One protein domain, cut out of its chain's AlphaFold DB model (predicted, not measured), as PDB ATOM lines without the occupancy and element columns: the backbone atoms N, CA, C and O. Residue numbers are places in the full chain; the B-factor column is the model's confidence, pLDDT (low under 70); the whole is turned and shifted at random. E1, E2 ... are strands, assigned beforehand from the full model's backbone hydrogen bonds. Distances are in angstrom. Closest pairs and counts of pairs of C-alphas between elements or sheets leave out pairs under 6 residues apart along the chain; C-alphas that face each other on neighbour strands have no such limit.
ATOM      1  N   HIS A  19       5.441  22.755  -7.765       84.19
ATOM      2  CA  HIS A  19       6.110  22.988  -9.039       84.19
ATOM      3  C   HIS A  19       5.788  24.360  -9.639       84.19
ATOM      4  O   HIS A  19       6.599  24.858 -10.418       84.19
ATOM      5  N   VAL A  20       4.707  25.024  -9.210       86.44
ATOM      6  CA  VAL A  20       4.406  26.418  -9.586       86.44
ATOM      7  C   VAL A  20       5.535  27.377  -9.180       86.44
ATOM      8  O   VAL A  20       5.777  28.374  -9.859       86.44
ATOM      9  N   PHE A  21       6.278  27.070  -8.111       87.69
ATOM     10  CA  PHE A  21       7.412  27.881  -7.655       87.69
ATOM     11  C   PHE A  21       8.746  27.511  -8.320       87.69
ATOM     12  O   PHE A  21       9.765  28.155  -8.040       87.69
ATOM     13  N   HIS A  22       8.772  26.496  -9.191       91.00
ATOM     14  CA  HIS A  22       9.990  26.079  -9.881       91.00
ATOM     15  C   HIS A  22      10.526  27.216 -10.765       91.00
ATOM     16  O   HIS A  22       9.824  27.768 -11.612       91.00
ATOM     17  N   GLY A  23      11.796  27.555 -10.577       92.06
ATOM     18  CA  GLY A  23      12.459  28.646 -11.279       92.06
ATOM     19  C   GLY A  23      12.166  30.040 -10.720       92.06
ATOM     20  O   GLY A  23      12.531  31.037 -11.343       92.06
ATOM     21  N   SER A  24      11.533  30.143  -9.545       92.69
ATOM     22  CA  SER A  24      11.380  31.423  -8.845       92.69
ATOM     23  C   SER A  24      12.733  31.981  -8.395       92.69
ATOM     24  O   SER A  24      13.669  31.235  -8.099       92.69
ATOM     25  N   ILE A  25      12.848  33.309  -8.366       93.94
ATOM     26  CA  ILE A  25      14.037  34.030  -7.905       93.94
ATOM     27  C   ILE A  25      13.665  34.806  -6.644       93.94
ATOM     28  O   ILE A  25      12.633  35.479  -6.612       93.94
ATOM     29  N   SER A  26      14.494  34.717  -5.608       92.12
ATOM     30  CA  SER A  26      14.238  35.348  -4.312       92.12
ATOM     31  C   SER A  26      15.510  35.904  -3.678       92.12
ATOM     32  O   SER A  26      16.621  35.509  -4.033       92.12
ATOM     33  N   PHE A  27      15.340  36.826  -2.733       91.69
ATOM     34  CA  PHE A  27      16.425  37.338  -1.902       91.69
ATOM     35  C   PHE A  27      16.451  36.577  -0.582       91.69
ATOM     36  O   PHE A  27      15.414  36.422   0.065       91.69
ATOM     37  N   THR A  28      17.632  36.137  -0.170       89.19
ATOM     38  CA  THR A  28      17.845  35.416   1.085       89.19
ATOM     39  C   THR A  28      18.930  36.091   1.903       89.19
ATOM     40  O   THR A  28      19.863  36.688   1.357       89.19
ATOM     41  N   VAL A  29      18.818  35.985   3.227       88.88
ATOM     42  CA  VAL A  29      19.902  36.400   4.120       88.88
ATOM     43  C   VAL A  29      21.143  35.549   3.805       88.88
ATOM     44  O   VAL A  29      21.002  34.325   3.725       88.88
ATOM     45  N   PRO A  30      22.330  36.152   3.604       88.25
ATOM     46  CA  PRO A  30      23.548  35.396   3.332       88.25
ATOM     47  C   PRO A  30      23.858  34.403   4.458       88.25
ATOM     48  O   PRO A  30      23.692  34.718   5.640       88.25
ATOM     49  N   SER A  31      24.324  33.211   4.093       89.12
ATOM     50  CA  SER A  31      24.827  32.215   5.039       89.12
ATOM     51  C   SER A  31      26.172  31.651   4.602       89.12
ATOM     52  O   SER A  31      26.441  31.485   3.412       89.12
ATOM     53  N   ASP A 175      21.806  37.486  -0.654       91.94
ATOM     54  CA  ASP A 175      22.021  36.501  -1.702       91.94
ATOM     55  C   ASP A 175      20.788  36.434  -2.599       91.94
ATOM     56  O   ASP A 175      19.653  36.502  -2.131       91.94
ATOM     57  N   ILE A 176      21.011  36.322  -3.907       94.25
ATOM     58  CA  ILE A 176      19.945  36.108  -4.884       94.25
ATOM     59  C   ILE A 176      19.949  34.624  -5.204       94.25
ATOM     60  O   ILE A 176      20.951  34.088  -5.690       94.25
ATOM     61  N   THR A 177      18.841  33.957  -4.914       93.81
ATOM     62  CA  THR A 177      18.703  32.510  -5.066       93.81
ATOM     63  C   THR A 177      17.600  32.161  -6.049       93.81
ATOM     64  O   THR A 177      16.601  32.869  -6.164       93.81
ATOM     65  N   ASN A 178      17.791  31.057  -6.758       94.38
ATOM     66  CA  ASN A 178      16.815  30.450  -7.646       94.38
ATOM     67  C   ASN A 178      16.334  29.122  -7.047       94.38
ATOM     68  O   ASN A 178      17.154  28.308  -6.611       94.38
ATOM     69  N   LEU A 179      15.017  28.921  -6.986       91.44
ATOM     70  CA  LEU A 179      14.407  27.716  -6.429       91.44
ATOM     71  C   LEU A 179      14.257  26.642  -7.511       91.44
ATOM     72  O   LEU A 179      13.429  26.765  -8.415       91.44
ATOM     73  N   VAL A 180      15.019  25.561  -7.386       91.00
ATOM     74  CA  VAL A 180      14.981  24.418  -8.303       91.00
ATOM     75  C   VAL A 180      14.255  23.269  -7.627       91.00
ATOM     76  O   VAL A 180      14.728  22.744  -6.627       91.00
ATOM     77  N   ILE A 181      13.114  22.877  -8.180       88.69
ATOM     78  CA  ILE A 181      12.293  21.764  -7.680       88.69
ATOM     79  C   ILE A 181      12.494  20.546  -8.578       88.69
ATOM     80  O   ILE A 181      12.358  20.656  -9.798       88.69
ATOM     81  N   PHE A 182      12.803  19.404  -7.973       87.44
ATOM     82  CA  PHE A 182      13.046  18.130  -8.643       87.44
ATOM     83  C   PHE A 182      11.764  17.283  -8.742       87.44
ATOM     84  O   PHE A 182      10.829  17.488  -7.967       87.44
ATOM     85  N   PRO A 183      11.715  16.279  -9.642       85.56
ATOM     86  CA  PRO A 183      10.539  15.413  -9.813       85.56
ATOM     87  C   PRO A 183      10.126  14.613  -8.567       85.56
ATOM     88  O   PRO A 183       8.998  14.150  -8.479       85.56
ATOM     89  N   ASN A 184      11.034  14.427  -7.607       83.25
ATOM     90  CA  ASN A 184      10.766  13.751  -6.334       83.25
ATOM     91  C   ASN A 184      10.241  14.710  -5.243       83.25
ATOM     92  O   ASN A 184      10.315  14.377  -4.062       83.25
ATOM     93  N   ASN A 185       9.782  15.909  -5.616       77.94
ATOM     94  CA  ASN A 185       9.338  16.985  -4.723       77.94
ATOM     95  C   ASN A 185      10.405  17.522  -3.753       77.94
ATOM     96  O   ASN A 185      10.093  18.314  -2.863       77.94
ATOM     97  N   SER A 186      11.672  17.133  -3.923       80.06
ATOM     98  CA  SER A 186      12.783  17.827  -3.270       80.06
ATOM     99  C   SER A 186      13.070  19.145  -3.988       80.06
ATOM    100  O   SER A 186      12.725  19.318  -5.159       80.06
ATOM    101  N   PHE A 187      13.718  20.083  -3.304       84.19
ATOM    102  CA  PHE A 187      14.182  21.312  -3.934       84.19
ATOM    103  C   PHE A 187      15.571  21.697  -3.453       84.19
ATOM    104  O   PHE A 187      16.038  21.268  -2.401       84.19
ATOM    105  N   MET A 188      16.204  22.566  -4.230       85.31
ATOM    106  CA  MET A 188      17.438  23.243  -3.876       85.31
ATOM    107  C   MET A 188      17.294  24.737  -4.131       85.31
ATOM    108  O   MET A 188      16.751  25.163  -5.152       85.31
ATOM    109  N   ARG A 189      17.821  25.539  -3.207       87.50
ATOM    110  CA  ARG A 189      18.042  26.967  -3.432       87.50
ATOM    111  C   ARG A 189      19.456  27.148  -3.958       87.50
ATOM    112  O   ARG A 189      20.427  26.926  -3.240       87.50
ATOM    113  N   VAL A 190      19.565  27.531  -5.221       90.56
ATOM    114  CA  VAL A 190      20.855  27.759  -5.874       90.56
ATOM    115  C   VAL A 190      21.164  29.245  -5.812       90.56
ATOM    116  O   VAL A 190      20.376  30.059  -6.286       90.56
ATOM    117  N   LYS A 191      22.308  29.622  -5.239       92.88
ATOM    118  CA  LYS A 191      22.786  31.008  -5.281       92.88
ATOM    119  C   LYS A 191      23.183  31.367  -6.713       92.88
ATOM    120  O   LYS A 191      24.152  30.833  -7.250       92.88
ATOM    121  N   ILE A 192      22.437  32.289  -7.307       95.75
ATOM    122  CA  ILE A 192      22.647  32.790  -8.671       95.75
ATOM    123  C   ILE A 192      23.245  34.197  -8.680       95.75
ATOM    124  O   ILE A 192      23.639  34.690  -9.727       95.75
ATOM    125  N   GLY A 193      23.314  34.866  -7.532       94.44
ATOM    126  CA  GLY A 193      23.759  36.247  -7.477       94.44
ATOM    127  C   GLY A 193      23.852  36.803  -6.067       94.44
ATOM    128  O   GLY A 193      23.666  36.084  -5.080       94.44
ATOM    129  N   LYS A 194      24.130  38.102  -5.981       92.94
ATOM    130  CA  LYS A 194      24.145  38.856  -4.725       92.94
ATOM    131  C   LYS A 194      23.778  40.321  -4.931       92.94
ATOM    132  O   LYS A 194      24.005  40.897  -6.000       92.94
ATOM    133  N   VAL A 195      23.259  40.915  -3.866       91.38
ATOM    134  CA  VAL A 195      23.071  42.348  -3.687       91.38
ATOM    135  C   VAL A 195      24.162  42.855  -2.757       91.38
ATOM    136  O   VAL A 195      24.189  42.488  -1.587       91.38
ATOM    137  N   ASP A 196      25.037  43.708  -3.271       86.88
ATOM    138  CA  ASP A 196      26.087  44.372  -2.509       86.88
ATOM    139  C   ASP A 196      25.680  45.826  -2.236       86.88
ATOM    140  O   ASP A 196      25.601  46.662  -3.141       86.88
ATOM    141  N   VAL A 197      25.383  46.125  -0.971       80.81
ATOM    142  CA  VAL A 197      24.920  47.454  -0.540       80.81
ATOM    143  C   VAL A 197      26.064  48.476  -0.551       80.81
ATOM    144  O   VAL A 197      25.809  49.677  -0.662       80.81
ATOM    145  N   MET A 198      27.313  48.010  -0.491       78.06
ATOM    146  CA  MET A 198      28.511  48.853  -0.461       78.06
ATOM    147  C   MET A 198      29.061  49.145  -1.865       78.06
ATOM    148  O   MET A 198      29.906  50.027  -2.020       78.06
ATOM    149  N   ALA A 199      28.572  48.447  -2.893       80.94
ATOM    150  CA  ALA A 199      28.985  48.663  -4.273       80.94
ATOM    151  C   ALA A 199      28.455  49.986  -4.866       80.94
ATOM    152  O   ALA A 199      27.419  50.539  -4.466       80.94
ATOM    153  N   SER A 200      29.162  50.484  -5.886       80.12
ATOM    154  CA  SER A 200      28.789  51.695  -6.621       80.12
ATOM    155  C   SER A 200      27.417  51.561  -7.304       80.12
ATOM    156  O   SER A 200      27.006  50.451  -7.669       80.12
ATOM    157  N   PRO A 201      26.688  52.675  -7.525       76.38
ATOM    158  CA  PRO A 201      25.432  52.660  -8.275       76.38
ATOM    159  C   PRO A 201      25.606  51.952  -9.630       76.38
ATOM    160  O   PRO A 201      26.513  52.279 -10.387       76.38
ATOM    161  N   GLY A 202      24.771  50.945  -9.907       72.00
ATOM    162  CA  GLY A 202      24.861  50.098 -11.108       72.00
ATOM    163  C   GLY A 202      25.578  48.752 -10.920       72.00
ATOM    164  O   GLY A 202      25.314  47.837 -11.689       72.00
ATOM    165  N   MET A 203      26.397  48.587  -9.874       74.38
ATOM    166  CA  MET A 203      27.064  47.312  -9.528       74.38
ATOM    167  C   MET A 203      26.499  46.658  -8.259       74.38
ATOM    168  O   MET A 203      26.997  45.637  -7.797       74.38
ATOM    169  N   ARG A 204      25.433  47.238  -7.696       85.88
ATOM    170  CA  ARG A 204      24.789  46.751  -6.469       85.88
ATOM    171  C   ARG A 204      24.130  45.391  -6.615       85.88
ATOM    172  O   ARG A 204      23.921  44.734  -5.611       85.88
ATOM    173  N   VAL A 205      23.757  44.985  -7.823       90.94
ATOM    174  CA  VAL A 205      23.078  43.712  -8.077       90.94
ATOM    175  C   VAL A 205      23.875  42.958  -9.123       90.94
ATOM    176  O   VAL A 205      24.135  43.481 -10.203       90.94
ATOM    177  N   THR A 206      24.252  41.729  -8.793       92.62
ATOM    178  CA  THR A 206      24.965  40.825  -9.697       92.62
ATOM    179  C   THR A 206      24.183  39.528  -9.792       92.62
ATOM    180  O   THR A 206      23.838  38.949  -8.764       92.62
ATOM    181  N   ILE A 207      23.870  39.101 -11.014       93.62
ATOM    182  CA  ILE A 207      23.161  37.853 -11.303       93.62
ATOM    183  C   ILE A 207      23.932  37.136 -12.409       93.62
ATOM    184  O   ILE A 207      24.255  37.731 -13.435       93.62
ATOM    185  N   ASP A 208      24.238  35.868 -12.178       94.31
ATOM    186  CA  ASP A 208      24.806  34.950 -13.156       94.31
ATOM    187  C   ASP A 208      23.658  34.265 -13.905       94.31
ATOM    188  O   ASP A 208      23.080  33.284 -13.430       94.31
ATOM    189  N   GLU A 209      23.304  34.816 -15.067       91.44
ATOM    190  CA  GLU A 209      22.183  34.342 -15.888       91.44
ATOM    191  C   GLU A 209      22.329  32.869 -16.300       91.44
ATOM    192  O   GLU A 209      21.326  32.175 -16.445       91.44
ATOM    193  N   ASN A 210      23.560  32.354 -16.401       92.00
ATOM    194  CA  ASN A 210      23.818  30.961 -16.779       92.00
ATOM    195  C   ASN A 210      23.421  29.957 -15.689       92.00
ATOM    196  O   ASN A 210      23.280  28.768 -15.970       92.00
ATOM    197  N   LYS A 211      23.271  30.413 -14.440       93.81
ATOM    198  CA  LYS A 211      22.838  29.574 -13.312       93.81
ATOM    199  C   LYS A 211      21.332  29.626 -13.076       93.81
ATOM    200  O   LYS A 211      20.837  28.901 -12.214       93.81
ATOM    201  N   VAL A 212      20.612  30.491 -13.788       95.00
ATOM    202  CA  VAL A 212      19.168  30.641 -13.614       95.00
ATOM    203  C   VAL A 212      18.457  29.488 -14.304       95.00
ATOM    204  O   VAL A 212      18.538  29.329 -15.519       95.00
ATOM    205  N   VAL A 213      17.714  28.714 -13.523       94.69
ATOM    206  CA  VAL A 213      16.758  27.740 -14.034       94.69
ATOM    207  C   VAL A 213      15.399  28.421 -14.107       94.69
ATOM    208  O   VAL A 213      14.864  28.893 -13.102       94.69
ATOM    209  N   TRP A 214      14.833  28.483 -15.307       93.88
ATOM    210  CA  TRP A 214      13.494  29.024 -15.529       93.88
ATOM    211  C   TRP A 214      12.430  27.938 -15.402       93.88
ATOM    212  O   TRP A 214      12.712  26.749 -15.568       93.88
ATOM    213  N   HIS A 215      11.181  28.354 -15.170       91.69
ATOM    214  CA  HIS A 215      10.044  27.438 -15.171       91.69
ATOM    215  C   HIS A 215       9.990  26.616 -16.469       91.69
ATOM    216  O   HIS A 215      10.265  27.136 -17.554       91.69
ATOM    217  N   HIS A 216       9.615  25.336 -16.378       87.81
ATOM    218  CA  HIS A 216       9.645  24.397 -17.509       87.81
ATOM    219  C   HIS A 216       8.827  24.887 -18.720       87.81
ATOM    220  O   HIS A 216       9.211  24.652 -19.867       87.81
ATOM    221  N   SER A 217       7.762  25.659 -18.478       89.88
ATOM    222  CA  SER A 217       6.955  26.322 -19.516       89.88
ATOM    223  C   SER A 217       7.745  27.276 -20.420       89.88
ATOM    224  O   SER A 217       7.324  27.522 -21.548       89.88
ATOM    225  N   PHE A 218       8.884  27.802 -19.960       88.88
ATOM    226  CA  PHE A 218       9.700  28.770 -20.699       88.88
ATOM    227  C   PHE A 218      10.881  28.147 -21.453       88.88
ATOM    228  O   PHE A 218      11.666  28.879 -22.046       88.88
ATOM    229  N   ARG A 219      11.030  26.811 -21.462       88.38
ATOM    230  CA  ARG A 219      12.116  26.103 -22.179       88.38
ATOM    231  C   ARG A 219      13.518  26.665 -21.878       88.38
ATOM    232  O   ARG A 219      14.348  26.755 -22.773       88.38
ATOM    233  N   GLN A 220      13.760  27.042 -20.620       89.69
ATOM    234  CA  GLN A 220      15.010  27.661 -20.152       89.69
ATOM    235  C   GLN A 220      15.363  29.005 -20.814       89.69
ATOM    236  O   GLN A 220      16.526  29.391 -20.869       89.69
ATOM    237  N   ILE A 221      14.360  29.749 -21.277       89.44
ATOM    238  CA  ILE A 221      14.521  31.100 -21.820       89.44
ATOM    239  C   ILE A 221      13.933  32.104 -20.817       89.44
ATOM    240  O   ILE A 221      12.852  31.847 -20.280       89.44
ATOM    241  N   PRO A 222      14.585  33.259 -20.578       90.06
ATOM    242  CA  PRO A 222      14.010  34.317 -19.759       90.06
ATOM    243  C   PRO A 222      12.611  34.725 -20.252       90.06
ATOM    244  O   PRO A 222      12.440  35.021 -21.441       90.06
ATOM    245  N   PRO A 223      11.598  34.755 -19.369       90.12
ATOM    246  CA  PRO A 223      10.248  35.116 -19.758       90.12
ATOM    247  C   PRO A 223      10.177  36.589 -20.157       90.12
ATOM    248  O   PRO A 223      10.684  37.479 -19.473       90.12
ATOM    249  N   VAL A 224       9.483  36.864 -21.260       90.19
ATOM    250  CA  VAL A 224       9.202  38.232 -21.690       90.19
ATOM    251  C   VAL A 224       8.021  38.763 -20.880       90.19
ATOM    252  O   VAL A 224       6.883  38.358 -21.091       90.19
ATOM    253  N   SER A 225       8.294  39.689 -19.962       90.88
ATOM    254  CA  SER A 225       7.287  40.297 -19.083       90.88
ATOM    255  C   SER A 225       7.051  41.772 -19.431       90.88
ATOM    256  O   SER A 225       7.344  42.668 -18.640       90.88
TER     257      SER A 225
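Overview. This is residues 19 to 31 and 175 to 225 of the 267 residues of the protein "vomeronasal type-2 receptor 116-like isoform X2" of Pantherophis guttatus (UniProt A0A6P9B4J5). With little regular structure, this is one strongly twisted sheet: the long hairpin E2 and E3 in its middle, short E1 and E4 at its edges, and an unnamed tail, residues 208 to 225. The 64 printed residues include four named strands, in chain and sheet order E1 E2 E3 E4, antiparallel; the class is all strand, though named elements hold 23 residues, under half. It is only just loose, close to compact, with radius of gyration 13.0 A, spanning 40 by 29 by 17 A.

Along the chain. E1, residues 25 to 28, begins at C-alpha (14.037, 34.030, -7.905). E2, residues 175 to 181, is 18.6 A long. E3, residues 187 to 195, 22.8 A, bends by 56 degrees at residue 192. E4, residues 205 to 207, ends at C-alpha (23.161, 37.853, -11.303).

Arrangement. N 28 of E1 and O 175 of E2 are 2.8 A apart, within hydrogen-bond range. E2, E3 and E4 form a meander, each strand the antiparallel neighbour of the one before, with N 178 and O 190 at 2.8 A and N 194 and O 206 at 2.9 A. E1 and E4 are apart.

Size, cuts and confidence. Residues 32 to 174 are not printed; C-alphas 31 and 175 are 8.5 A apart. No printed residue is under 70 in pLDDT.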